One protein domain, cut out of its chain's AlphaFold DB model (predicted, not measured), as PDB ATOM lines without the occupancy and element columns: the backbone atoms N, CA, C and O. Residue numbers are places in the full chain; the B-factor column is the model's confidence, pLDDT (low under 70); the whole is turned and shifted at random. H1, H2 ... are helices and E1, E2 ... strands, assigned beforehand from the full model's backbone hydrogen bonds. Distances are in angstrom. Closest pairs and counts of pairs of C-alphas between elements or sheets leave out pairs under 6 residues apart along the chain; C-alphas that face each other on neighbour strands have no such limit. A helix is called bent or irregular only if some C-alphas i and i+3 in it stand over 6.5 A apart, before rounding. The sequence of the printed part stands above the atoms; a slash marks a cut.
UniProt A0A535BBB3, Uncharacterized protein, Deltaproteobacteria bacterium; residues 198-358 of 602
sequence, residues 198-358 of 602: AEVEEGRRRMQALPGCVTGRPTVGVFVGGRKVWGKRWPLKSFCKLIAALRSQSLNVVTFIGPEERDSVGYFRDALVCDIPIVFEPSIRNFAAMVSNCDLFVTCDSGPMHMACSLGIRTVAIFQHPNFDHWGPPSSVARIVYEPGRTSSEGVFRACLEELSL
ATOM      1  N   ALA A 198     225.399 200.583 250.476       96.25
ATOM      2  CA  ALA A 198     225.806 199.317 249.872       96.25
ATOM      3  C   ALA A 198     225.404 198.100 250.722       96.25
ATOM      4  O   ALA A 198     224.946 197.094 250.180       96.25
ATOM      5  N   GLU A 199     225.533 198.190 252.050       96.50
ATOM      6  CA  GLU A 199     225.083 197.131 252.961       96.50
ATOM      7  C   GLU A 199     223.568 196.958 252.905       96.50
ATOM      8  O   GLU A 199     223.092 195.832 252.771       96.50
ATOM      9  N   VAL A 200     222.812 198.057 252.960       94.94
ATOM     10  CA  VAL A 200     221.344 198.023 252.876       94.94
ATOM     11  C   VAL A 200     220.885 197.411 251.549       94.94
ATOM     12  O   VAL A 200     219.978 196.577 251.553       94.94
ATOM     13  N   GLU A 201     221.531 197.759 250.434       95.38
ATOM     14  CA  GLU A 201     221.219 197.210 249.109       95.38
ATOM     15  C   GLU A 201     221.574 195.720 248.987       95.38
ATOM     16  O   GLU A 201     220.800 194.930 248.454       95.38
ATOM     17  N   GLU A 202     222.716 195.289 249.527       95.44
ATOM     18  CA  GLU A 202     223.062 193.864 249.604       95.44
ATOM     19  C   GLU A 202     222.037 193.086 250.443       95.44
ATOM     20  O   GLU A 202     221.602 192.003 250.045       95.44
ATOM     21  N   GLY A 203     221.599 193.649 251.574       95.31
ATOM     22  CA  GLY A 203     220.523 193.088 252.387       95.31
ATOM     23  C   GLY A 203     219.218 192.945 251.605       95.31
ATOM     24  O   GLY A 203     218.589 191.887 251.649       95.31
ATOM     25  N   ARG A 204     218.848 193.968 250.826       94.00
ATOM     26  CA  ARG A 204     217.664 193.969 249.957       94.00
ATOM     27  C   ARG A 204     217.734 192.878 248.899       94.00
ATOM     28  O   ARG A 204     216.802 192.082 248.795       94.00
ATOM     29  N   ARG A 205     218.850 192.791 248.167       93.75
ATOM     30  CA  ARG A 205     219.074 191.757 247.144       93.75
ATOM     31  C   ARG A 205     218.964 190.355 247.730       93.75
ATOM     32  O   ARG A 205     218.295 189.503 247.154       93.75
ATOM     33  N   ARG A 206     219.546 190.121 248.912       94.12
ATOM     34  CA  ARG A 206     219.409 188.835 249.616       94.12
ATOM     35  C   ARG A 206     217.968 188.527 249.981       94.12
ATOM     36  O   ARG A 206     217.550 187.397 249.784       94.12
ATOM     37  N   MET A 207     217.224 189.505 250.499       92.31
ATOM     38  CA  MET A 207     215.819 189.332 250.885       92.31
ATOM     39  C   MET A 207     214.913 189.048 249.678       92.31
ATOM     40  O   MET A 207     214.015 188.216 249.783       92.31
ATOM     41  N   GLN A 208     215.168 189.690 248.535       89.62
ATOM     42  CA  GLN A 208     214.433 189.470 247.283       89.62
ATOM     43  C   GLN A 208     214.758 188.122 246.628       89.62
ATOM     44  O   GLN A 208     213.891 187.525 246.003       89.62
ATOM     45  N   ALA A 209     215.984 187.619 246.799       90.25
ATOM     46  CA  ALA A 209     216.392 186.307 246.299       90.25
ATOM     47  C   ALA A 209     215.818 185.129 247.113       90.25
ATOM     48  O   ALA A 209     216.007 183.971 246.733       90.25
ATOM     49  N   LEU A 210     215.155 185.391 248.245       90.06
ATOM     50  CA  LEU A 210     214.543 184.340 249.053       90.06
ATOM     51  C   LEU A 210     213.288 183.776 248.364       90.06
ATOM     52  O   LEU A 210     212.470 184.543 247.852       90.06
ATOM     53  N   PRO A 211     213.089 182.445 248.396       83.06
ATOM     54  CA  PRO A 211     211.892 181.831 247.834       83.06
ATOM     55  C   PRO A 211     210.638 182.352 248.541       83.06
ATOM     56  O   PRO A 211     210.658 182.633 249.738       83.06
ATOM     57  N   GLY A 212     209.548 182.495 247.786       77.44
ATOM     58  CA  GLY A 212     208.253 182.925 248.312       77.44
ATOM     59  C   GLY A 212     208.135 184.414 248.666       77.44
ATOM     60  O   GLY A 212     207.049 184.836 249.078       77.44
ATOM     61  N   CYS A 213     209.182 185.226 248.497       82.19
ATOM     62  CA  CYS A 213     209.072 186.681 248.595       82.19
ATOM     63  C   CYS A 213     208.501 187.261 247.292       82.19
ATOM     64  O   CYS A 213     209.005 186.994 246.205       82.19
ATOM     65  N   VAL A 214     207.446 188.069 247.402       82.00
ATOM     66  CA  VAL A 214     206.774 188.725 246.272       82.00
ATOM     67  C   VAL A 214     207.023 190.227 246.343       82.00
ATOM     68  O   VAL A 214     206.800 190.857 247.381       82.00
ATOM     69  N   THR A 215     207.461 190.815 245.234       82.31
ATOM     70  CA  THR A 215     207.739 192.252 245.131       82.31
ATOM     71  C   THR A 215     206.504 193.095 245.466       82.31
ATOM     72  O   THR A 215     205.390 192.778 245.057       82.31
ATOM     73  N   GLY A 216     206.698 194.179 246.221       80.44
ATOM     74  CA  GLY A 216     205.640 195.139 246.564       80.44
ATOM     75  C   GLY A 216     204.766 194.768 247.768       80.44
ATOM     76  O   GLY A 216     203.918 195.574 248.155       80.44
ATOM     77  N   ARG A 217     204.971 193.592 248.382       85.69
ATOM     78  CA  ARG A 217     204.311 193.194 249.638       85.69
ATOM     79  C   ARG A 217     205.167 193.563 250.860       85.69
ATOM     80  O   ARG A 217     206.390 193.413 250.781       85.69
ATOM     81  N   PRO A 218     204.557 193.969 251.993       90.44
ATOM     82  CA  PRO A 218     205.302 194.223 253.221       90.44
ATOM     83  C   PRO A 218     206.030 192.970 253.718       90.44
ATOM     84  O   PRO A 218     205.515 191.850 253.618       90.44
ATOM     85  N   THR A 219     207.223 193.170 254.266       94.00
ATOM     86  CA  THR A 219     208.135 192.130 254.728       94.00
ATOM     87  C   THR A 219     208.220 192.102 256.245       94.00
ATOM     88  O   THR A 219     208.691 193.039 256.885       94.00
ATOM     89  N   VAL A 220     207.804 190.979 256.828       96.06
ATOM     90  CA  VAL A 220     207.887 190.699 258.257       96.06
ATOM     91  C   VAL A 220     209.035 189.732 258.525       96.06
ATOM     92  O   VAL A 220     208.996 188.564 258.131       96.06
ATOM     93  N   GLY A 221     210.058 190.205 259.232       96.75
ATOM     94  CA  GLY A 221     211.137 189.365 259.737       96.75
ATOM     95  C   GLY A 221     210.770 188.755 261.087       96.75
ATOM     96  O   GLY A 221     210.425 189.480 262.013       96.75
ATOM     97  N   VAL A 222     210.868 187.436 261.241       96.38
ATOM     98  CA  VAL A 222     210.580 186.730 262.501       96.38
ATOM     99  C   VAL A 222     211.841 186.035 262.997       96.38
ATOM    100  O   VAL A 222     212.259 185.025 262.435       96.38
ATOM    101  N   PHE A 223     212.450 186.540 264.069       95.56
ATOM    102  CA  PHE A 223     213.578 185.875 264.719       95.56
ATOM    103  C   PHE A 223     213.088 184.928 265.816       95.56
ATOM    104  O   PHE A 223     212.560 185.351 266.845       95.56
ATOM    105  N   VAL A 224     213.299 183.627 265.611       90.94
ATOM    106  CA  VAL A 224     212.756 182.561 266.482       90.94
ATOM    107  C   VAL A 224     213.652 182.221 267.678       90.94
ATOM    108  O   VAL A 224     213.356 181.320 268.466       90.94
ATOM    109  N   GLY A 225     214.787 182.910 267.802       83.56
ATOM    110  CA  GLY A 225     215.756 182.666 268.858       83.56
ATOM    111  C   GLY A 225     215.416 183.344 270.180       83.56
ATOM    112  O   GLY A 225     214.568 184.223 270.300       83.56
ATOM    113  N   GLY A 226     216.127 182.915 271.213       75.12
ATOM    114  CA  GLY A 226     215.964 183.436 272.563       75.12
ATOM    115  C   GLY A 226     216.865 182.681 273.520       75.12
ATOM    116  O   GLY A 226     217.267 181.547 273.264       75.12
ATOM    117  N   ARG A 227     217.216 183.288 274.651       68.44
ATOM    118  CA  ARG A 227     218.159 182.647 275.570       68.44
ATOM    119  C   ARG A 227     217.552 181.360 276.146       68.44
ATOM    120  O   ARG A 227     216.523 181.412 276.816       68.44
ATOM    121  N   LYS A 228     218.203 180.210 275.908       61.31
ATOM    122  CA  LYS A 228     217.748 178.889 276.397       61.31
ATOM    123  C   LYS A 228     217.689 178.826 277.926       61.31
ATOM    124  O   LYS A 228     216.784 178.234 278.503       61.31
ATOM    125  N   VAL A 229     218.668 179.448 278.577       54.81
ATOM    126  CA  VAL A 229     218.699 179.610 280.034       54.81
ATOM    127  C   VAL A 229     217.685 180.696 280.405       54.81
ATOM    128  O   VAL A 229     217.676 181.734 279.742       54.81
ATOM    129  N   TRP A 230     216.908 180.488 281.473       57.44
ATOM    130  CA  TRP A 230     215.900 181.417 282.022       57.44
ATOM    131  C   TRP A 230     214.510 181.401 281.363       57.44
ATOM    132  O   TRP A 230     213.723 182.297 281.628       57.44
ATOM    133  N   GLY A 231     214.178 180.417 280.516       64.88
ATOM    134  CA  GLY A 231     212.805 180.273 280.001       64.88
ATOM    135  C   GLY A 231     212.310 181.462 279.166       64.88
ATOM    136  O   GLY A 231     211.116 181.710 279.107       64.88
ATOM    137  N   LYS A 232     213.221 182.223 278.543       71.69
ATOM    138  CA  LYS A 232     212.884 183.392 277.709       71.69
ATOM    139  C   LYS A 232     212.446 183.031 276.288       71.69
ATOM    140  O   LYS A 232     212.010 183.902 275.546       71.69
ATOM    141  N   ARG A 233     212.626 181.770 275.882       78.94
ATOM    142  CA  ARG A 233     212.252 181.296 274.548       78.94
ATOM    143  C   ARG A 233     210.743 181.159 274.453       78.94
ATOM    144  O   ARG A 233     210.142 180.414 275.227       78.94
ATOM    145  N   TRP A 234     210.164 181.808 273.453       86.56
ATOM    146  CA  TRP A 234     208.800 181.517 273.057       86.56
ATOM    147  C   TRP A 234     208.741 180.143 272.358       86.56
ATOM    148  O   TRP A 234     209.735 179.696 271.774       86.56
ATOM    149  N   PRO A 235     207.635 179.393 272.472       84.25
ATOM    150  CA  PRO A 235     207.575 178.008 272.013       84.25
ATOM    151  C   PRO A 235     207.654 177.927 270.494       84.25
ATOM    152  O   PRO A 235     206.966 178.672 269.802       84.25
ATOM    153  N   LEU A 236     208.394 176.944 269.973       82.44
ATOM    154  CA  LEU A 236     208.513 176.735 268.523       82.44
ATOM    155  C   LEU A 236     207.144 176.551 267.850       82.44
ATOM    156  O   LEU A 236     206.907 177.087 266.772       82.44
ATOM    157  N   LYS A 237     206.215 175.858 268.527       75.62
ATOM    158  CA  LYS A 237     204.829 175.697 268.069       75.62
ATOM    159  C   LYS A 237     204.138 177.053 267.899       75.62
ATOM    160  O   LYS A 237     203.501 177.271 266.879       75.62
ATOM    161  N   SER A 238     204.285 177.960 268.865       84.44
ATOM    162  CA  SER A 238     203.686 179.298 268.807       84.44
ATOM    163  C   SER A 238     204.294 180.149 267.691       84.44
ATOM    164  O   SER A 238     203.547 180.810 266.976       84.44
ATOM    165  N   PHE A 239     205.612 180.055 267.465       89.19
ATOM    166  CA  PHE A 239     206.248 180.676 266.300       89.19
ATOM    167  C   PHE A 239     205.674 180.151 264.986       89.19
ATOM    168  O   PHE A 239     205.359 180.950 264.115       89.19
ATOM    169  N   CYS A 240     205.474 178.839 264.845       81.31
ATOM    170  CA  CYS A 240     204.897 178.294 263.616       81.31
ATOM    171  C   CYS A 240     203.464 178.779 263.381       81.31
ATOM    172  O   CYS A 240     203.128 179.141 262.258       81.31
ATOM    173  N   LYS A 241     202.640 178.842 264.439       80.25
ATOM    174  CA  LYS A 241     201.285 179.412 264.362       80.25
ATOM    175  C   LYS A 241     201.320 180.860 263.874       80.25
ATOM    176  O   LYS A 241     200.589 181.207 262.956       80.25
ATOM    177  N   LEU A 242     202.195 181.676 264.465       88.56
ATOM    178  CA  LEU A 242     202.363 183.081 264.097       88.56
ATOM    179  C   LEU A 242     202.829 183.237 262.647       88.56
ATOM    180  O   LEU A 242     202.233 183.997 261.897       88.56
ATOM    181  N   ILE A 243     203.879 182.518 262.250       89.69
ATOM    182  CA  ILE A 243     204.460 182.601 260.905       89.69
ATOM    183  C   ILE A 243     203.423 182.194 259.851       89.69
ATOM    184  O   ILE A 243     203.261 182.894 258.854       89.69
ATOM    185  N   ALA A 244     202.680 181.108 260.088       82.06
ATOM    186  CA  ALA A 244     201.614 180.676 259.189       82.06
ATOM    187  C   ALA A 244     200.471 181.703 259.108       82.06
ATOM    188  O   ALA A 244     199.993 181.994 258.014       82.06
ATOM    189  N   ALA A 245     200.073 182.290 260.243       80.94
ATOM    190  CA  ALA A 245     199.040 183.324 260.293       80.94
ATOM    191  C   ALA A 245     199.465 184.619 259.584       80.94
ATOM    192  O   ALA A 245     198.675 185.211 258.865       80.94
ATOM    193  N   LEU A 246     200.718 185.056 259.738       86.31
ATOM    194  CA  LEU A 246     201.252 186.214 259.012       86.31
ATOM    195  C   LEU A 246     201.310 185.945 257.509       86.31
ATOM    196  O   LEU A 246     200.985 186.817 256.707       86.31
ATOM    197  N   ARG A 247     201.685 184.725 257.115       84.31
ATOM    198  CA  ARG A 247     201.778 184.351 255.706       84.31
ATOM    199  C   ARG A 247     200.416 184.347 255.012       84.31
ATOM    200  O   ARG A 247     200.357 184.738 253.848       84.31
ATOM    201  N   SER A 248     199.337 183.962 255.702       80.06
ATOM    202  CA  SER A 248     197.989 183.983 255.114       80.06
ATOM    203  C   SER A 248     197.503 185.398 254.784       80.06
ATOM    204  O   SER A 248     196.723 185.568 253.856       80.06
ATOM    205  N   GLN A 249     198.042 186.433 255.437       79.00
ATOM    206  CA  GLN A 249     197.718 187.843 255.172       79.00
ATOM    207  C   GLN A 249     198.391 188.407 253.913       79.00
ATOM    208  O   GLN A 249     198.525 189.619 253.778       79.00
ATOM    209  N   SER A 250     198.874 187.558 253.001       81.19
ATOM    210  CA  SER A 250     199.646 187.991 251.830       81.19
ATOM    211  C   SER A 250     200.850 188.871 252.205       81.19
ATOM    212  O   SER A 250     201.135 189.861 251.540       81.19
ATOM    213  N   LEU A 251     201.578 188.506 253.263       86.31
ATOM    214  CA  LEU A 251     202.824 189.164 253.665       86.31
ATOM    215  C   LEU A 251     204.042 188.350 253.205       86.31
ATOM    216  O   LEU A 251     204.004 187.113 253.114       86.31
ATOM    217  N   ASN A 252     205.153 189.038 252.952       91.69
ATOM    218  CA  ASN A 252     206.453 188.381 252.869       91.69
ATOM    219  C   ASN A 252     206.892 188.064 254.296       91.69
ATOM    220  O   ASN A 252     207.014 188.969 255.114       91.69
ATOM    221  N   VAL A 253     207.094 186.790 254.625       93.00
ATOM    222  CA  VAL A 253     207.490 186.385 255.981       93.00
ATOM    223  C   VAL A 253     208.837 185.694 255.905       93.00
ATOM    224  O   VAL A 253     208.948 184.643 255.282       93.00
ATOM    225  N   VAL A 254     209.850 186.269 256.551       94.69
ATOM    226  CA  VAL A 254     211.209 185.716 256.577       94.69
ATOM    227  C   VAL A 254     211.546 185.239 257.978       94.69
ATOM    228  O   VAL A 254     211.538 186.013 258.931       94.69
ATOM    229  N   THR A 255     211.855 183.951 258.114       94.44
ATOM    230  CA  THR A 255     212.173 183.341 259.408       94.44
ATOM    231  C   THR A 255     213.680 183.351 259.630       94.44
ATOM    232  O   THR A 255     214.419 182.667 258.930       94.44
ATOM    233  N   PHE A 256     214.151 184.079 260.637       94.56
ATOM    234  CA  PHE A 256     215.562 184.158 261.003       94.56
ATOM    235  C   PHE A 256     215.893 183.256 262.191       94.56
ATOM    236  O   PHE A 256     215.187 183.236 263.203       94.56
ATOM    237  N   ILE A 257     217.012 182.541 262.094       91.44
ATOM    238  CA  ILE A 257     217.480 181.587 263.105       91.44
ATOM    239  C   ILE A 257     218.878 181.982 263.593       91.44
ATOM    240  O   ILE A 257     219.740 182.377 262.810       91.44
ATOM    241  N   GLY A 258     219.107 181.870 264.904       86.75
ATOM    242  CA  GLY A 258     220.408 182.102 265.528       86.75
ATOM    243  C   GLY A 258     221.287 180.843 265.616       86.75
ATOM    244  O   GLY A 258     220.829 179.721 265.393       86.75
ATOM    245  N   PRO A 259     222.574 180.984 265.988       80.31
ATOM    246  CA  PRO A 259     223.500 179.850 266.079       80.31
ATOM    247  C   PRO A 259     223.082 178.797 267.115       80.31
ATOM    248  O   PRO A 259     223.369 177.613 266.946       80.31
ATOM    249  N   GLU A 260     222.403 179.216 268.189       77.69
ATOM    250  CA  GLU A 260     221.907 178.335 269.260       77.69
ATOM    251  C   GLU A 260     220.597 177.617 268.888       77.69
ATOM    252  O   GLU A 260     220.081 176.807 269.666       77.69
ATOM    253  N   GLU A 261     220.041 177.936 267.722       79.56
ATOM    254  CA  GLU A 261     218.770 177.443 267.201       79.56
ATOM    255  C   GLU A 261     218.955 176.597 265.930       79.56
ATOM    256  O   GLU A 261     217.977 176.181 265.306       79.56
ATOM    257  N   ARG A 262     220.201 176.260 265.567       73.88
ATOM    258  CA  ARG A 262     220.503 175.414 264.402       73.88
ATOM    259  C   ARG A 262     219.769 174.066 264.441       73.88
ATOM    260  O   ARG A 262     219.274 173.615 263.416       73.88
ATOM    261  N   ASP A 263     219.618 173.480 265.628       70.88
ATOM    262  CA  ASP A 263     218.904 172.209 265.819       70.88
ATOM    263  C   ASP A 263     217.385 172.333 265.575       70.88
ATOM    264  O   ASP A 263     216.716 171.340 265.302       70.88
ATOM    265  N   SER A 264     216.819 173.547 265.649       70.62
ATOM    266  CA  SER A 264     215.391 173.795 265.385       70.62
ATOM    267  C   SER A 264     215.058 174.045 263.913       70.62
ATOM    268  O   SER A 264     213.881 174.079 263.566       70.62
ATOM    269  N   VAL A 265     216.061 174.152 263.031       74.38
ATOM    270  CA  VAL A 265     215.851 174.332 261.580       74.38
ATOM    271  C   VAL A 265     214.997 173.200 261.008       74.38
ATOM    272  O   VAL A 265     214.069 173.465 260.250       74.38
ATOM    273  N   GLY A 266     215.283 171.952 261.405       62.62
ATOM    274  CA  GLY A 266     214.512 170.784 260.978       62.62
ATOM    275  C   GLY A 266     213.041 170.913 261.356       62.62
ATOM    276  O   GLY A 266     212.191 170.752 260.497       62.62
ATOM    277  N   TYR A 267     212.751 171.327 262.596       66.69
ATOM    278  CA  TYR A 267     211.381 171.546 263.070       66.69
ATOM    279  C   TYR A 267     210.634 172.607 262.252       66.69
ATOM    280  O   TYR A 267     209.472 172.402 261.926       66.69
ATOM    281  N   PHE A 268     211.276 173.729 261.913       70.75
ATOM    282  CA  PHE A 268     210.622 174.779 261.126       70.75
ATOM    283  C   PHE A 268     210.391 174.368 259.674       70.75
ATOM    284  O   PHE A 268     209.288 174.570 259.185       70.75
ATOM    285  N   ARG A 269     211.368 173.739 259.005       68.88
ATOM    286  CA  ARG A 269     211.173 173.207 257.638       68.88
ATOM    287  C   ARG A 269     210.036 172.197 257.577       68.88
ATOM    288  O   ARG A 269     209.269 172.161 256.632       68.88
ATOM    289  N   ASP A 270     209.948 171.391 258.619       58.88
ATOM    290  CA  ASP A 270     208.966 170.335 258.757       58.88
ATOM    291  C   ASP A 270     207.538 170.837 258.993       58.88
ATOM    292  O   ASP A 270     206.582 170.098 258.737       58.88
ATOM    293  N   ALA A 271     207.403 172.012 259.603       62.25
ATOM    294  CA  ALA A 271     206.147 172.505 260.153       62.25
ATOM    295  C   ALA A 271     205.610 173.739 259.403       62.25
ATOM    296  O   ALA A 271     204.409 173.993 259.427       62.25
ATOM    297  N   LEU A 272     206.480 174.488 258.728       68.75
ATOM    298  CA  LEU A 272     206.113 175.587 257.842       68.75
ATOM    299  C   LEU A 272     205.923 175.078 256.407       68.75
ATOM    300  O   LEU A 272     206.462 174.043 256.027       68.75
ATOM    301  N   VAL A 273     205.151 175.818 255.612       64.12
ATOM    302  CA  VAL A 273     205.026 175.576 254.165       64.12
ATOM    303  C   VAL A 273     206.374 175.862 253.492       64.12
ATOM    304  O   VAL A 273     207.096 176.763 253.925       64.12
ATOM    305  N   CYS A 274     206.705 175.119 252.435       60.19
ATOM    306  CA  CYS A 274     208.028 175.116 251.798       60.19
ATOM    307  C   CYS A 274     208.461 176.474 251.220       60.19
ATOM    308  O   CYS A 274     209.657 176.737 251.103       60.19
ATOM    309  N   ASP A 275     207.508 177.370 250.967       70.06
ATOM    310  CA  ASP A 275     207.761 178.715 250.439       70.06
ATOM    311  C   ASP A 275     208.129 179.752 251.509       70.06
ATOM    312  O   ASP A 275     208.318 180.920 251.179       70.06
ATOM    313  N   ILE A 276     208.178 179.389 252.796       81.75
ATOM    314  CA  ILE A 276     208.589 180.326 253.850       81.75
ATOM    315  C   ILE A 276     210.110 180.229 254.037       81.75
ATOM    316  O   ILE A 276     210.605 179.210 254.531       81.75
ATOM    317  N   PRO A 277     210.879 181.281 253.703       88.88
ATOM    318  CA  PRO A 277     212.326 181.229 253.786       88.88
ATOM    319  C   PRO A 277     212.802 181.177 255.239       88.88
ATOM    320  O   PRO A 277     212.414 181.988 256.087       88.88
ATOM    321  N   ILE A 278     213.695 180.224 255.508       89.56
ATOM    322  CA  ILE A 278     214.373 180.053 256.793       89.56
ATOM    323  C   ILE A 278     215.849 180.405 256.612       89.56
ATOM    324  O   ILE A 278     216.601 179.672 255.969       89.56
ATOM    325  N   VAL A 279     216.268 181.516 257.211       91.19
ATOM    326  CA  VAL A 279     217.583 182.128 257.019       91.19
ATOM    327  C   VAL A 279     218.434 181.986 258.276       91.19
ATOM    328  O   VAL A 279     218.038 182.362 259.380       91.19
ATOM    329  N   PHE A 280     219.655 181.491 258.089       91.19
ATOM    330  CA  PHE A 280     220.730 181.574 259.071       91.19
ATOM    331  C   PHE A 280     221.857 182.426 258.484       91.19
ATOM    332  O   PHE A 280     222.561 181.977 257.581       91.19
ATOM    333  N   GLU A 281     222.033 183.640 259.005       92.06
ATOM    334  CA  GLU A 281     223.091 184.557 258.574       92.06
ATOM    335  C   GLU A 281     224.146 184.701 259.690       92.06
ATOM    336  O   GLU A 281     223.864 185.284 260.742       92.06
ATOM    337  N   PRO A 282     225.359 184.143 259.517       88.31
ATOM    338  CA  PRO A 282     226.403 184.189 260.540       88.31
ATOM    339  C   PRO A 282     227.074 185.564 260.668       88.31
ATOM    340  O   PRO A 282     227.646 185.871 261.722       88.31
ATOM    341  N   SER A 283     227.059 186.388 259.616       92.75
ATOM    342  CA  SER A 283     227.600 187.742 259.665       92.75
ATOM    343  C   SER A 283     226.591 188.687 260.299       92.75
ATOM    344  O   SER A 283     225.528 188.960 259.751       92.75
ATOM    345  N   ILE A 284     226.957 189.259 261.446       93.19
ATOM    346  CA  ILE A 284     226.066 190.156 262.185       93.19
ATOM    347  C   ILE A 284     225.673 191.410 261.389       93.19
ATOM    348  O   ILE A 284     224.573 191.919 261.579       93.19
ATOM    349  N   ARG A 285     226.549 191.890 260.495       94.75
ATOM    350  CA  ARG A 285     226.269 193.053 259.644       94.75
ATOM    351  C   ARG A 285     225.365 192.708 258.469       94.75
ATOM    352  O   ARG A 285     224.422 193.442 258.219       94.75
ATOM    353  N   ASN A 286     225.571 191.555 257.830       95.69
ATOM    354  CA  ASN A 286     224.651 191.082 256.791       95.69
ATOM    355  C   ASN A 286     223.265 190.816 257.387       95.69
ATOM    356  O   ASN A 286     222.258 191.167 256.787       95.69
ATOM    357  N   PHE A 287     223.209 190.250 258.597       96.19
ATOM    358  CA  PHE A 287     221.953 190.072 259.317       96.19
ATOM    359  C   PHE A 287     221.281 191.421 259.605       96.19
ATOM    360  O   PHE A 287     220.107 191.579 259.288       96.19
ATOM    361  N   ALA A 288     222.020 192.413 260.117       96.69
ATOM    362  CA  ALA A 288     221.504 193.769 260.314       96.69
ATOM    363  C   ALA A 288     220.982 194.393 259.006       96.69
ATOM    364  O   ALA A 288     219.911 194.989 259.011       96.69
ATOM    365  N   ALA A 289     221.685 194.199 257.889       96.81
ATOM    366  CA  ALA A 289     221.269 194.664 256.567       96.81
ATOM    367  C   ALA A 289     220.005 193.968 256.033       96.81
ATOM    368  O   ALA A 289     219.173 194.590 255.379       96.81
ATOM    369  N   MET A 290     219.820 192.676 256.310       96.81
ATOM    370  CA  MET A 290     218.562 191.993 255.987       96.81
ATOM    371  C   MET A 290     217.415 192.516 256.862       96.81
ATOM    372  O   MET A 290     216.327 192.787 256.360       96.81
ATOM    373  N   VAL A 291     217.671 192.721 258.160       96.75
ATOM    374  CA  VAL A 291     216.690 193.273 259.108       96.75
ATOM    375  C   VAL A 291     216.290 194.702 258.736       96.75
ATOM    376  O   VAL A 291     215.112 195.028 258.834       96.75
ATOM    377  N   SER A 292     217.217 195.534 258.245       95.94
ATOM    378  CA  SER A 292     216.913 196.913 257.831       95.94
ATOM    379  C   SER A 292     215.979 197.014 256.621       95.94
ATOM    380  O   SER A 292     215.520 198.102 256.303       95.94
ATOM    381  N   ASN A 293     215.723 195.901 255.927       94.88
ATOM    382  CA  ASN A 293     214.782 195.809 254.808       94.88
ATOM    383  C   ASN A 293     213.446 195.147 255.207       94.88
ATOM    384  O   ASN A 293     212.678 194.743 254.339       94.88
ATOM    385  N   CYS A 294     213.178 194.989 256.506       94.81
ATOM    386  CA  CYS A 294     211.882 194.538 257.010       94.81
ATOM    387  C   CYS A 294     210.990 195.744 257.345       94.81
ATOM    388  O   CYS A 294     211.458 196.701 257.952       94.81
ATOM    389  N   ASP A 295     209.697 195.665 257.041       93.12
ATOM    390  CA  ASP A 295     208.696 196.649 257.480       93.12
ATOM    391  C   ASP A 295     208.299 196.431 258.948       93.12
ATOM    392  O   ASP A 295     207.965 197.368 259.674       93.12
ATOM    393  N   LEU A 296     208.364 195.174 259.399       95.69
ATOM    394  CA  LEU A 296     208.148 194.784 260.786       95.69
ATOM    395  C   LEU A 296     209.127 193.681 261.193       95.69
ATOM    396  O   LEU A 296     209.381 192.744 260.436       95.69
ATOM    397  N   PHE A 297     209.628 193.747 262.425       97.44
ATOM    398  CA  PHE A 297     210.463 192.704 263.010       97.44
ATOM    399  C   PHE A 297     209.842 192.117 264.280       97.44
ATOM    400  O   PHE A 297     209.479 192.837 265.205       97.44
ATOM    401  N   VAL A 298     209.736 190.793 264.362       97.12
ATOM    402  CA  VAL A 298     209.149 190.081 265.504       97.12
ATOM    403  C   VAL A 298     210.205 189.207 266.160       97.12
ATOM    404  O   VAL A 298     210.842 188.383 265.505       97.12
ATOM    405  N   THR A 299     210.405 189.364 267.465       95.31
ATOM    406  CA  THR A 299     211.450 188.630 268.192       95.31
ATOM    407  C   THR A 299     211.168 188.568 269.690       95.31
ATOM    408  O   THR A 299     210.490 189.426 270.251       95.31
ATOM    409  N   CYS A 300     211.736 187.576 270.377       92.69
ATOM    410  CA  CYS A 300     211.791 187.565 271.841       92.69
ATOM    411  C   CYS A 300     212.800 188.589 272.397       92.69
ATOM    412  O   CYS A 300     213.674 189.057 271.658       92.69
ATOM    413  N   ASP A 301     212.744 188.829 273.718       90.12
ATOM    414  CA  ASP A 301     213.750 189.551 274.528       90.12
ATOM    415  C   ASP A 301     215.171 188.972 274.328       90.12
ATOM    416  O   ASP A 301     215.622 188.039 275.011       90.12
ATOM    417  N   SER A 302     215.861 189.491 273.311       89.75
ATOM    418  CA  SER A 302     217.141 188.999 272.810       89.75
ATOM    419  C   SER A 302     217.904 190.094 272.054       89.75
ATOM    420  O   SER A 302     217.390 191.174 271.785       89.75
ATOM    421  N   GLY A 303     219.167 189.829 271.707       91.56
ATOM    422  CA  GLY A 303     220.017 190.797 271.004       91.56
ATOM    423  C   GLY A 303     219.417 191.365 269.704       91.56
ATOM    424  O   GLY A 303     219.484 192.580 269.532       91.56
ATOM    425  N   PRO A 304     218.815 190.539 268.822       94.69
ATOM    426  CA  PRO A 304     218.151 191.013 267.605       94.69
ATOM    427  C   PRO A 304     217.023 192.027 267.829       94.69
ATOM    428  O   PRO A 304     216.833 192.890 266.984       94.69
ATOM    429  N   MET A 305     216.334 191.996 268.976       94.56
ATOM    430  CA  MET A 305     215.336 193.017 269.333       94.56
ATOM    431  C   MET A 305     215.968 194.407 269.391       94.56
ATOM    432  O   MET A 305     215.500 195.335 268.741       94.56
ATOM    433  N   HIS A 306     217.070 194.531 270.135       94.00
ATOM    434  CA  HIS A 306     217.802 195.791 270.252       94.00
ATOM    435  C   HIS A 306     218.375 196.240 268.903       94.00
ATOM    436  O   HIS A 306     218.418 197.433 268.635       94.00
ATOM    437  N   MET A 307     218.783 195.292 268.048       95.19
ATOM    438  CA  MET A 307     219.258 195.582 266.693       95.19
ATOM    439  C   MET A 307     218.168 196.186 265.816       95.19
ATOM    440  O   MET A 307     218.392 197.253 265.254       95.19
ATOM    441  N   ALA A 308     217.000 195.551 265.734       95.06
ATOM    442  CA  ALA A 308     215.884 196.068 264.950       95.06
ATOM    443  C   ALA A 308     215.462 197.464 265.435       95.06
ATOM    444  O   ALA A 308     215.383 198.389 264.630       95.06
ATOM    445  N   CYS A 309     215.351 197.654 266.757       93.44
ATOM    446  CA  CYS A 309     215.084 198.969 267.349       93.44
ATOM    447  C   CYS A 309     216.159 200.001 266.966       93.44
ATOM    448  O   CYS A 309     215.832 201.139 266.644       93.44
ATOM    449  N   SER A 310     217.441 199.607 266.966       92.06
ATOM    450  CA  SER A 310     218.552 200.509 266.630       92.06
ATOM    451  C   SER A 310     218.648 200.892 265.155       92.06
ATOM    452  O   SER A 310     219.290 201.888 264.835       92.06
ATOM    453  N   LEU A 311     218.022 200.100 264.284       92.75
ATOM    454  CA  LEU A 311     217.890 200.348 262.848       92.75
ATOM    455  C   LEU A 311     216.605 201.119 262.508       92.75
ATOM    456  O   LEU A 311     216.378 201.424 261.344       92.75
ATOM    457  N   GLY A 312     215.751 201.403 263.498       90.19
ATOM    458  CA  GLY A 312     214.462 202.066 263.284       90.19
ATOM    459  C   GLY A 312     213.364 201.179 262.734       90.19
ATOM    460  O   GLY A 312     212.340 201.680 262.281       90.19
ATOM    461  N   ILE A 313     213.554 199.865 262.788       92.69
ATOM    462  CA  ILE A 313     212.563 198.910 262.317       92.69
ATOM    463  C   ILE A 313     211.514 198.722 263.405       92.69
ATOM    464  O   ILE A 313     211.846 198.379 264.549       92.69
ATOM    465  N   ARG A 314     210.240 198.915 263.041       91.94
ATOM    466  CA  ARG A 314     209.111 198.655 263.940       91.94
ATOM    467  C   ARG A 314     209.220 197.236 264.469       91.94
ATOM    468  O   ARG A 314     209.339 196.282 263.700       91.94
ATOM    469  N   THR A 315     209.227 197.099 265.789       95.19
ATOM    470  CA  THR A 315     209.522 195.815 266.427       95.19
ATOM    471  C   THR A 315     208.379 195.362 267.328       95.19
ATOM    472  O   THR A 315     208.003 196.066 268.257       95.19
ATOM    473  N   VAL A 316     207.869 194.146 267.127       96.38
ATOM    474  CA  VAL A 316     207.018 193.464 268.113       96.38
ATOM    475  C   VAL A 316     207.909 192.592 268.995       96.38
ATOM    476  O   VAL A 316     208.486 191.594 268.553       96.38
ATOM    477  N   ALA A 317     208.041 192.987 270.259       94.69
ATOM    478  CA  ALA A 317     208.918 192.356 271.231       94.69
ATOM    479  C   ALA A 317     208.136 191.427 272.172       94.69
ATOM    480  O   ALA A 317     207.328 191.873 272.987       94.69
ATOM    481  N   ILE A 318     208.408 190.124 272.088       94.00
ATOM    482  CA  ILE A 318     207.737 189.092 272.886       94.00
ATOM    483  C   ILE A 318     208.493 188.885 274.203       94.00
ATOM    484  O   ILE A 318     209.642 188.425 274.215       94.00
ATOM    485  N   PHE A 319     207.830 189.154 275.325       91.00
ATOM    486  CA  PHE A 319     208.372 188.919 276.663       91.00
ATOM    487  C   PHE A 319     207.670 187.727 277.323       91.00
ATOM    488  O   PHE A 319     206.453 187.607 277.276       91.00
ATOM    489  N   GLN A 320     208.448 186.824 277.932       87.50
ATOM    490  CA  GLN A 320     207.934 185.698 278.739       87.50
ATOM    491  C   GLN A 320     208.015 185.966 280.248       87.50
ATOM    492  O   GLN A 320     207.530 185.176 281.046       87.50
ATOM    493  N   HIS A 321     208.657 187.066 280.640       84.50
ATOM    494  CA  HIS A 321     208.844 187.475 282.029       84.50
ATOM    495  C   HIS A 321     208.526 188.965 282.150       84.50
ATOM    496  O   HIS A 321     208.736 189.700 281.180       84.50
ATOM    497  N   PRO A 322     208.108 189.448 283.331       84.38
ATOM    498  CA  PRO A 322     207.814 190.861 283.564       84.38
ATOM    499  C   PRO A 322     209.091 191.712 283.716       84.38
ATOM    500  O   PRO A 322     209.173 192.614 284.538       84.38
ATOM    501  N   ASN A 323     210.146 191.413 282.951       85.56
ATOM    502  CA  ASN A 323     211.412 192.153 282.964       85.56
ATOM    503  C   ASN A 323     211.470 193.258 281.896       85.56
ATOM    504  O   ASN A 323     212.554 193.797 281.642       85.56
ATOM    505  N   PHE A 324     210.338 193.570 281.264       86.44
ATOM    506  CA  PHE A 324     210.219 194.621 280.258       86.44
ATOM    507  C   PHE A 324     210.461 196.020 280.841       86.44
ATOM    508  O   PHE A 324     211.018 196.859 280.149       86.44
ATOM    509  N   ASP A 325     210.230 196.255 282.134       87.50
ATOM    510  CA  ASP A 325     210.631 197.527 282.762       87.50
ATOM    511  C   ASP A 325     212.152 197.742 282.710       87.50
ATOM    512  O   ASP A 325     212.645 198.868 282.633       87.50
ATOM    513  N   HIS A 326     212.923 196.647 282.725       88.44
ATOM    514  CA  HIS A 326     214.380 196.697 282.710       88.44
ATOM    515  C   HIS A 326     214.969 196.635 281.295       88.44
ATOM    516  O   HIS A 326     215.931 197.345 281.011       88.44
ATOM    517  N   TRP A 327     214.427 195.785 280.419       87.88
ATOM    518  CA  TRP A 327     214.993 195.494 279.089       87.88
ATOM    519  C   TRP A 327     214.098 195.908 277.919       87.88
ATOM    520  O   TRP A 327     214.512 195.795 276.765       87.88
ATOM    521  N   GLY A 328     212.886 196.369 278.209       90.00
ATOM    522  CA  GLY A 328     211.899 196.757 277.219       90.00
ATOM    523  C   GLY A 328     212.331 198.010 276.457       90.00
ATOM    524  O   GLY A 328     212.742 198.987 277.096       90.00
ATOM    525  N   PRO A 329     212.272 197.983 275.115       90.75
ATOM    526  CA  PRO A 329     212.412 199.184 274.302       90.75
ATOM    527  C   PRO A 329     211.289 200.196 274.581       90.75
ATOM    528  O   PRO A 329     210.206 199.809 275.022       90.75
ATOM    529  N   PRO A 330     211.519 201.489 274.306       87.25
ATOM    530  CA  PRO A 330     210.463 202.496 274.320       87.25
ATOM    531  C   PRO A 330     209.336 202.171 273.331       87.25
ATOM    532  O   PRO A 330     209.587 201.650 272.242       87.25
ATOM    533  N   SER A 331     208.105 202.548 273.686       86.50
ATOM    534  CA  SER A 331     206.903 202.300 272.875       86.50
ATOM    535  C   SER A 331     206.917 202.986 271.507       86.50
ATOM    536  O   SER A 331     206.183 202.575 270.619       86.50
ATOM    537  N   SER A 332     207.760 204.005 271.319       82.88
ATOM    538  CA  SER A 332     207.913 204.720 270.048       82.88
ATOM    539  C   SER A 332     208.554 203.884 268.937       82.88
ATOM    540  O   SER A 332     208.337 204.180 267.768       82.88
ATOM    541  N   VAL A 333     209.346 202.862 269.282       84.00
ATOM    542  CA  VAL A 333     210.059 202.014 268.304       84.00
ATOM    543  C   VAL A 333     209.610 200.560 268.335       84.00
ATOM    544  O   VAL A 333     209.837 199.809 267.384       84.00
ATOM    545  N   ALA A 334     209.002 200.136 269.441       91.38
ATOM    546  CA  ALA A 334     208.647 198.749 269.625       91.38
ATOM    547  C   ALA A 334     207.427 198.568 270.516       91.38
ATOM    548  O   ALA A 334     207.304 199.160 271.589       91.38
ATOM    549  N   ARG A 335     206.575 197.638 270.103       94.06
ATOM    550  CA  ARG A 335     205.433 197.180 270.871       94.06
ATOM    551  C   ARG A 335     205.801 195.952 271.681       94.06
ATOM    552  O   ARG A 335     206.169 194.912 271.137       94.06
ATOM    553  N   ILE A 336     205.676 196.068 272.996       94.25
ATOM    554  CA  ILE A 336     205.919 194.963 273.921       94.25
ATOM    555  C   ILE A 336     204.638 194.144 274.059       94.25
ATOM    556  O   ILE A 336     203.576 194.690 274.344       94.25
ATOM    557  N   VAL A 337     204.748 192.827 273.882       92.38
ATOM    558  CA  VAL A 337     203.647 191.882 274.092       92.38
ATOM    559  C   VAL A 337     204.021 190.940 275.232       92.38
ATOM    560  O   VAL A 337     204.975 190.159 275.140       92.38
ATOM    561  N   TYR A 338     203.258 191.026 276.317       91.19
ATOM    562  CA  TYR A 338     203.413 190.219 277.521       91.19
ATOM    563  C   TYR A 338     202.032 189.821 278.042       91.19
ATOM    564  O   TYR A 338     201.166 190.674 278.215       91.19
ATOM    565  N   GLU A 339     201.848 188.532 278.319       85.19
ATOM    566  CA  GLU A 339     200.655 187.998 278.976       85.19
ATOM    567  C   GLU A 339     201.112 187.156 280.178       85.19
ATOM    568  O   GLU A 339     202.078 186.390 280.039       85.19
ATOM    569  N   PRO A 340     200.463 187.273 281.354       74.44
ATOM    570  CA  PRO A 340     200.782 186.446 282.513       74.44
ATOM    571  C   PRO A 340     200.738 184.949 282.171       74.44
ATOM    572  O   PRO A 340     199.761 184.445 281.620       74.44
ATOM    573  N   GLY A 341     201.813 184.226 282.489       72.81
ATOM    574  CA  GLY A 341     201.973 182.816 282.136       72.81
ATOM    575  C   GLY A 341     202.683 182.631 280.797       72.81
ATOM    576  O   GLY A 341     203.896 182.414 280.774       72.81
ATOM    577  N   ARG A 342     201.946 182.671 279.679       74.00
ATOM    578  CA  ARG A 342     202.520 182.454 278.343       74.00
ATOM    579  C   ARG A 342     201.804 183.275 277.281       74.00
ATOM    580  O   ARG A 342     200.646 183.013 276.992       74.00
ATOM    581  N   THR A 343     202.552 184.156 276.624       81.44
ATOM    582  CA  THR A 343     202.061 184.959 275.499       81.44
ATOM    583  C   THR A 343     201.434 184.096 274.403       81.44
ATOM    584  O   THR A 343     202.099 183.208 273.851       81.44
ATOM    585  N   SER A 344     200.171 184.367 274.092       85.69
ATOM    586  CA  SER A 344     199.396 183.732 273.034       85.69
ATOM    587  C   SER A 344     199.933 184.080 271.641       85.69
ATOM    588  O   SER A 344     200.487 185.156 271.404       85.69
ATOM    589  N   SER A 345     199.798 183.152 270.690       84.94
ATOM    590  CA  SER A 345     200.141 183.428 269.286       84.94
ATOM    591  C   SER A 345     199.177 184.427 268.656       84.94
ATOM    592  O   SER A 345     199.598 185.237 267.836       84.94
ATOM    593  N   GLU A 346     197.913 184.394 269.071       81.69
ATOM    594  CA  GLU A 346     196.855 185.288 268.617       81.69
ATOM    595  C   GLU A 346     197.123 186.741 269.044       81.69
ATOM    596  O   GLU A 346     197.004 187.648 268.222       81.69
ATOM    597  N   GLY A 347     197.549 186.966 270.293       85.12
ATOM    598  CA  GLY A 347     197.883 188.298 270.804       85.12
ATOM    599  C   GLY A 347     199.076 188.923 270.078       85.12
ATOM    600  O   GLY A 347     199.020 190.083 269.669       85.12
ATOM    601  N   VAL A 348     200.131 188.137 269.833       92.00
ATOM    602  CA  VAL A 348     201.293 188.591 269.044       92.00
ATOM    603  C   VAL A 348     200.894 188.879 267.599       92.00
ATOM    604  O   VAL A 348     201.297 189.902 267.050       92.00
ATOM    605  N   PHE A 349     200.092 188.009 266.984       89.06
ATOM    606  CA  PHE A 349     199.618 188.193 265.615       89.06
ATOM    607  C   PHE A 349     198.807 189.484 265.460       89.06
ATOM    608  O   PHE A 349     199.099 190.282 264.571       89.06
ATOM    609  N   ARG A 350     197.861 189.744 266.371       85.38
ATOM    610  CA  ARG A 350     197.090 190.993 266.391       85.38
ATOM    611  C   ARG A 350     198.002 192.216 266.522       85.38
ATOM    612  O   ARG A 350     197.871 193.154 265.742       85.38
ATOM    613  N   ALA A 351     198.968 192.173 267.442       89.62
ATOM    614  CA  ALA A 351     199.943 193.249 267.607       89.62
ATOM    615  C   ALA A 351     200.756 193.507 266.326       89.62
ATOM    616  O   ALA A 351     201.033 194.659 266.011       89.62
ATOM    617  N   CYS A 352     201.102 192.462 265.563       92.50
ATOM    618  CA  CYS A 352     201.798 192.617 264.282       92.50
ATOM    619  C   CYS A 352     200.945 193.355 263.245       92.50
ATOM    620  O   CYS A 352     201.454 194.235 262.559       92.50
ATOM    621  N   LEU A 353     199.658 193.017 263.131       86.81
ATOM    622  CA  LEU A 353     198.761 193.669 262.172       86.81
ATOM    623  C   LEU A 353     198.495 195.132 262.527       86.81
ATOM    624  O   LEU A 353     198.465 195.979 261.640       86.81
ATOM    625  N   GLU A 354     198.346 195.431 263.816       86.25
ATOM    626  CA  GLU A 354     198.203 196.805 264.299       86.25
ATOM    627  C   GLU A 354     199.476 197.632 264.040       86.25
ATOM    628  O   GLU A 354     199.389 198.767 263.591       86.25
ATOM    629  N   GLU A 355     200.674 197.074 264.245       87.69
ATOM    630  CA  GLU A 355     201.916 197.795 263.923       87.69
ATOM    631  C   GLU A 355     202.117 198.004 262.415       87.69
ATOM    632  O   GLU A 355     202.592 199.061 261.997       87.69
ATOM    633  N   LEU A 356     201.735 197.024 261.589       87.19
ATOM    634  CA  LEU A 356     201.794 197.147 260.130       87.19
ATOM    635  C   LEU A 356     200.813 198.201 259.604       87.19
ATOM    636  O   LEU A 356     201.147 198.920 258.665       87.19
ATOM    637  N   SER A 357     199.629 198.336 260.210       79.88
ATOM    638  CA  SER A 357     198.647 199.345 259.798       79.88
ATOM    639  C   SER A 357     199.055 200.768 260.195       79.88
ATOM    640  O   SER A 357     198.760 201.710 259.460       79.88
ATOM    641  N   LEU A 358     199.794 200.930 261.298       75.06
ATOM    642  CA  LEU A 358     200.380 202.208 261.727       75.06
ATOM    643  C   LEU A 358     201.598 202.643 260.886       75.06
ATOM    644  O   LEU A 358     202.004 203.803 260.952       75.06
TER     645      LEU A 358
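Overview. This is residues 198 to 358 of the 602 residues of an uncharacterized protein of Deltaproteobacteria bacterium (UniProt A0A535BBB3). A strongly twisted sheet of five parallel strands forms the core, with H2 and H7 covering one face and H5 the other; H4 grazes the sheet and H1 packs on H4. The 161 printed residues hold seven named helices and five named strands in the order H1 E1 H2 E2 H3 H4 E3 H5 E4 H6 E5 H7, the sheet order being E2 E1 E3 E4 E5. The class is mixed, helices and strands, and the whole is compact, with a radius of gyration of the C-alphas of 14.4 A and a rounded outline of 39 by 34 by 30 A.

Arrangement. The sheet runs E2, residues 252 to 256, E1, 219 to 223, E3, 296 to 300, E4, 315 to 318, and E5, 334 to 337. Within hydrogen-bond range are N 220 and O 252 at 2.8 A for E2 and E1, N 223 and O 298 at 2.8 A for E1 and E3, N 316 and O 297 at 2.8 A for E3 and E4, and N 337 and O 317 at 2.9 A for E4 and E5. H2, residues 236 to 248, and H7, 345 to 358, are on the same face, at heights over the sheet of 9.8 A and 8.3 A; H5, 303 to 310, is on the opposite face at 8.6 A, giving three layers, helices on both faces. E1 H2 E2, E3 H5 E4 and E4 H6 E5, with H6 at 324 to 327, are strand-helix-strand units, parallel neighbours joined through a helix, with right-handed crossovers. H2 touches H7 at a steep tilt of 40 degrees, closest at the C-alphas of Ser 238 and Ser 345, 5.5 A. H4, residues 284 to 291, touches H1, 198 to 208, at the C-alphas of Met 290 and Gly 203, 4.2 A, their closest. H3, residues 259 to 271, only just touches H2, with 3 pairs of C-alphas within 8 A. Every O i to N i+4 pair is within hydrogen-bond range in H1, H2, H4, H5 and H7; H3 has 4 of 9, and 7 of 10 O i to N i+3 pairs; H6 is too short for an O i to N i+4 pair.

Along the chain. H1 begins at C-alpha 198 (225.806, 199.317, 249.872) and is 15.3 A long. E1, 13.0 A, begins at C-alpha 219 (208.135, 192.130, 254.728). H2 is 18.5 A long, H3 19.8 A and H7 20.2 A, ending at C-alpha 358 (200.380, 202.208, 261.727). H3 is irregular: C-alphas 260 and 263 are 7.6 A apart.

Size, cuts and confidence. The C-alphas farthest apart, of Ala 198 and Gly 341, are 43.4 A apart. The printed part has no cut; the long links are E1 to H2 and H3 to H4. The pLDDT is under 70 at residues 227 to 231, 266 to 267 and 269 to 274.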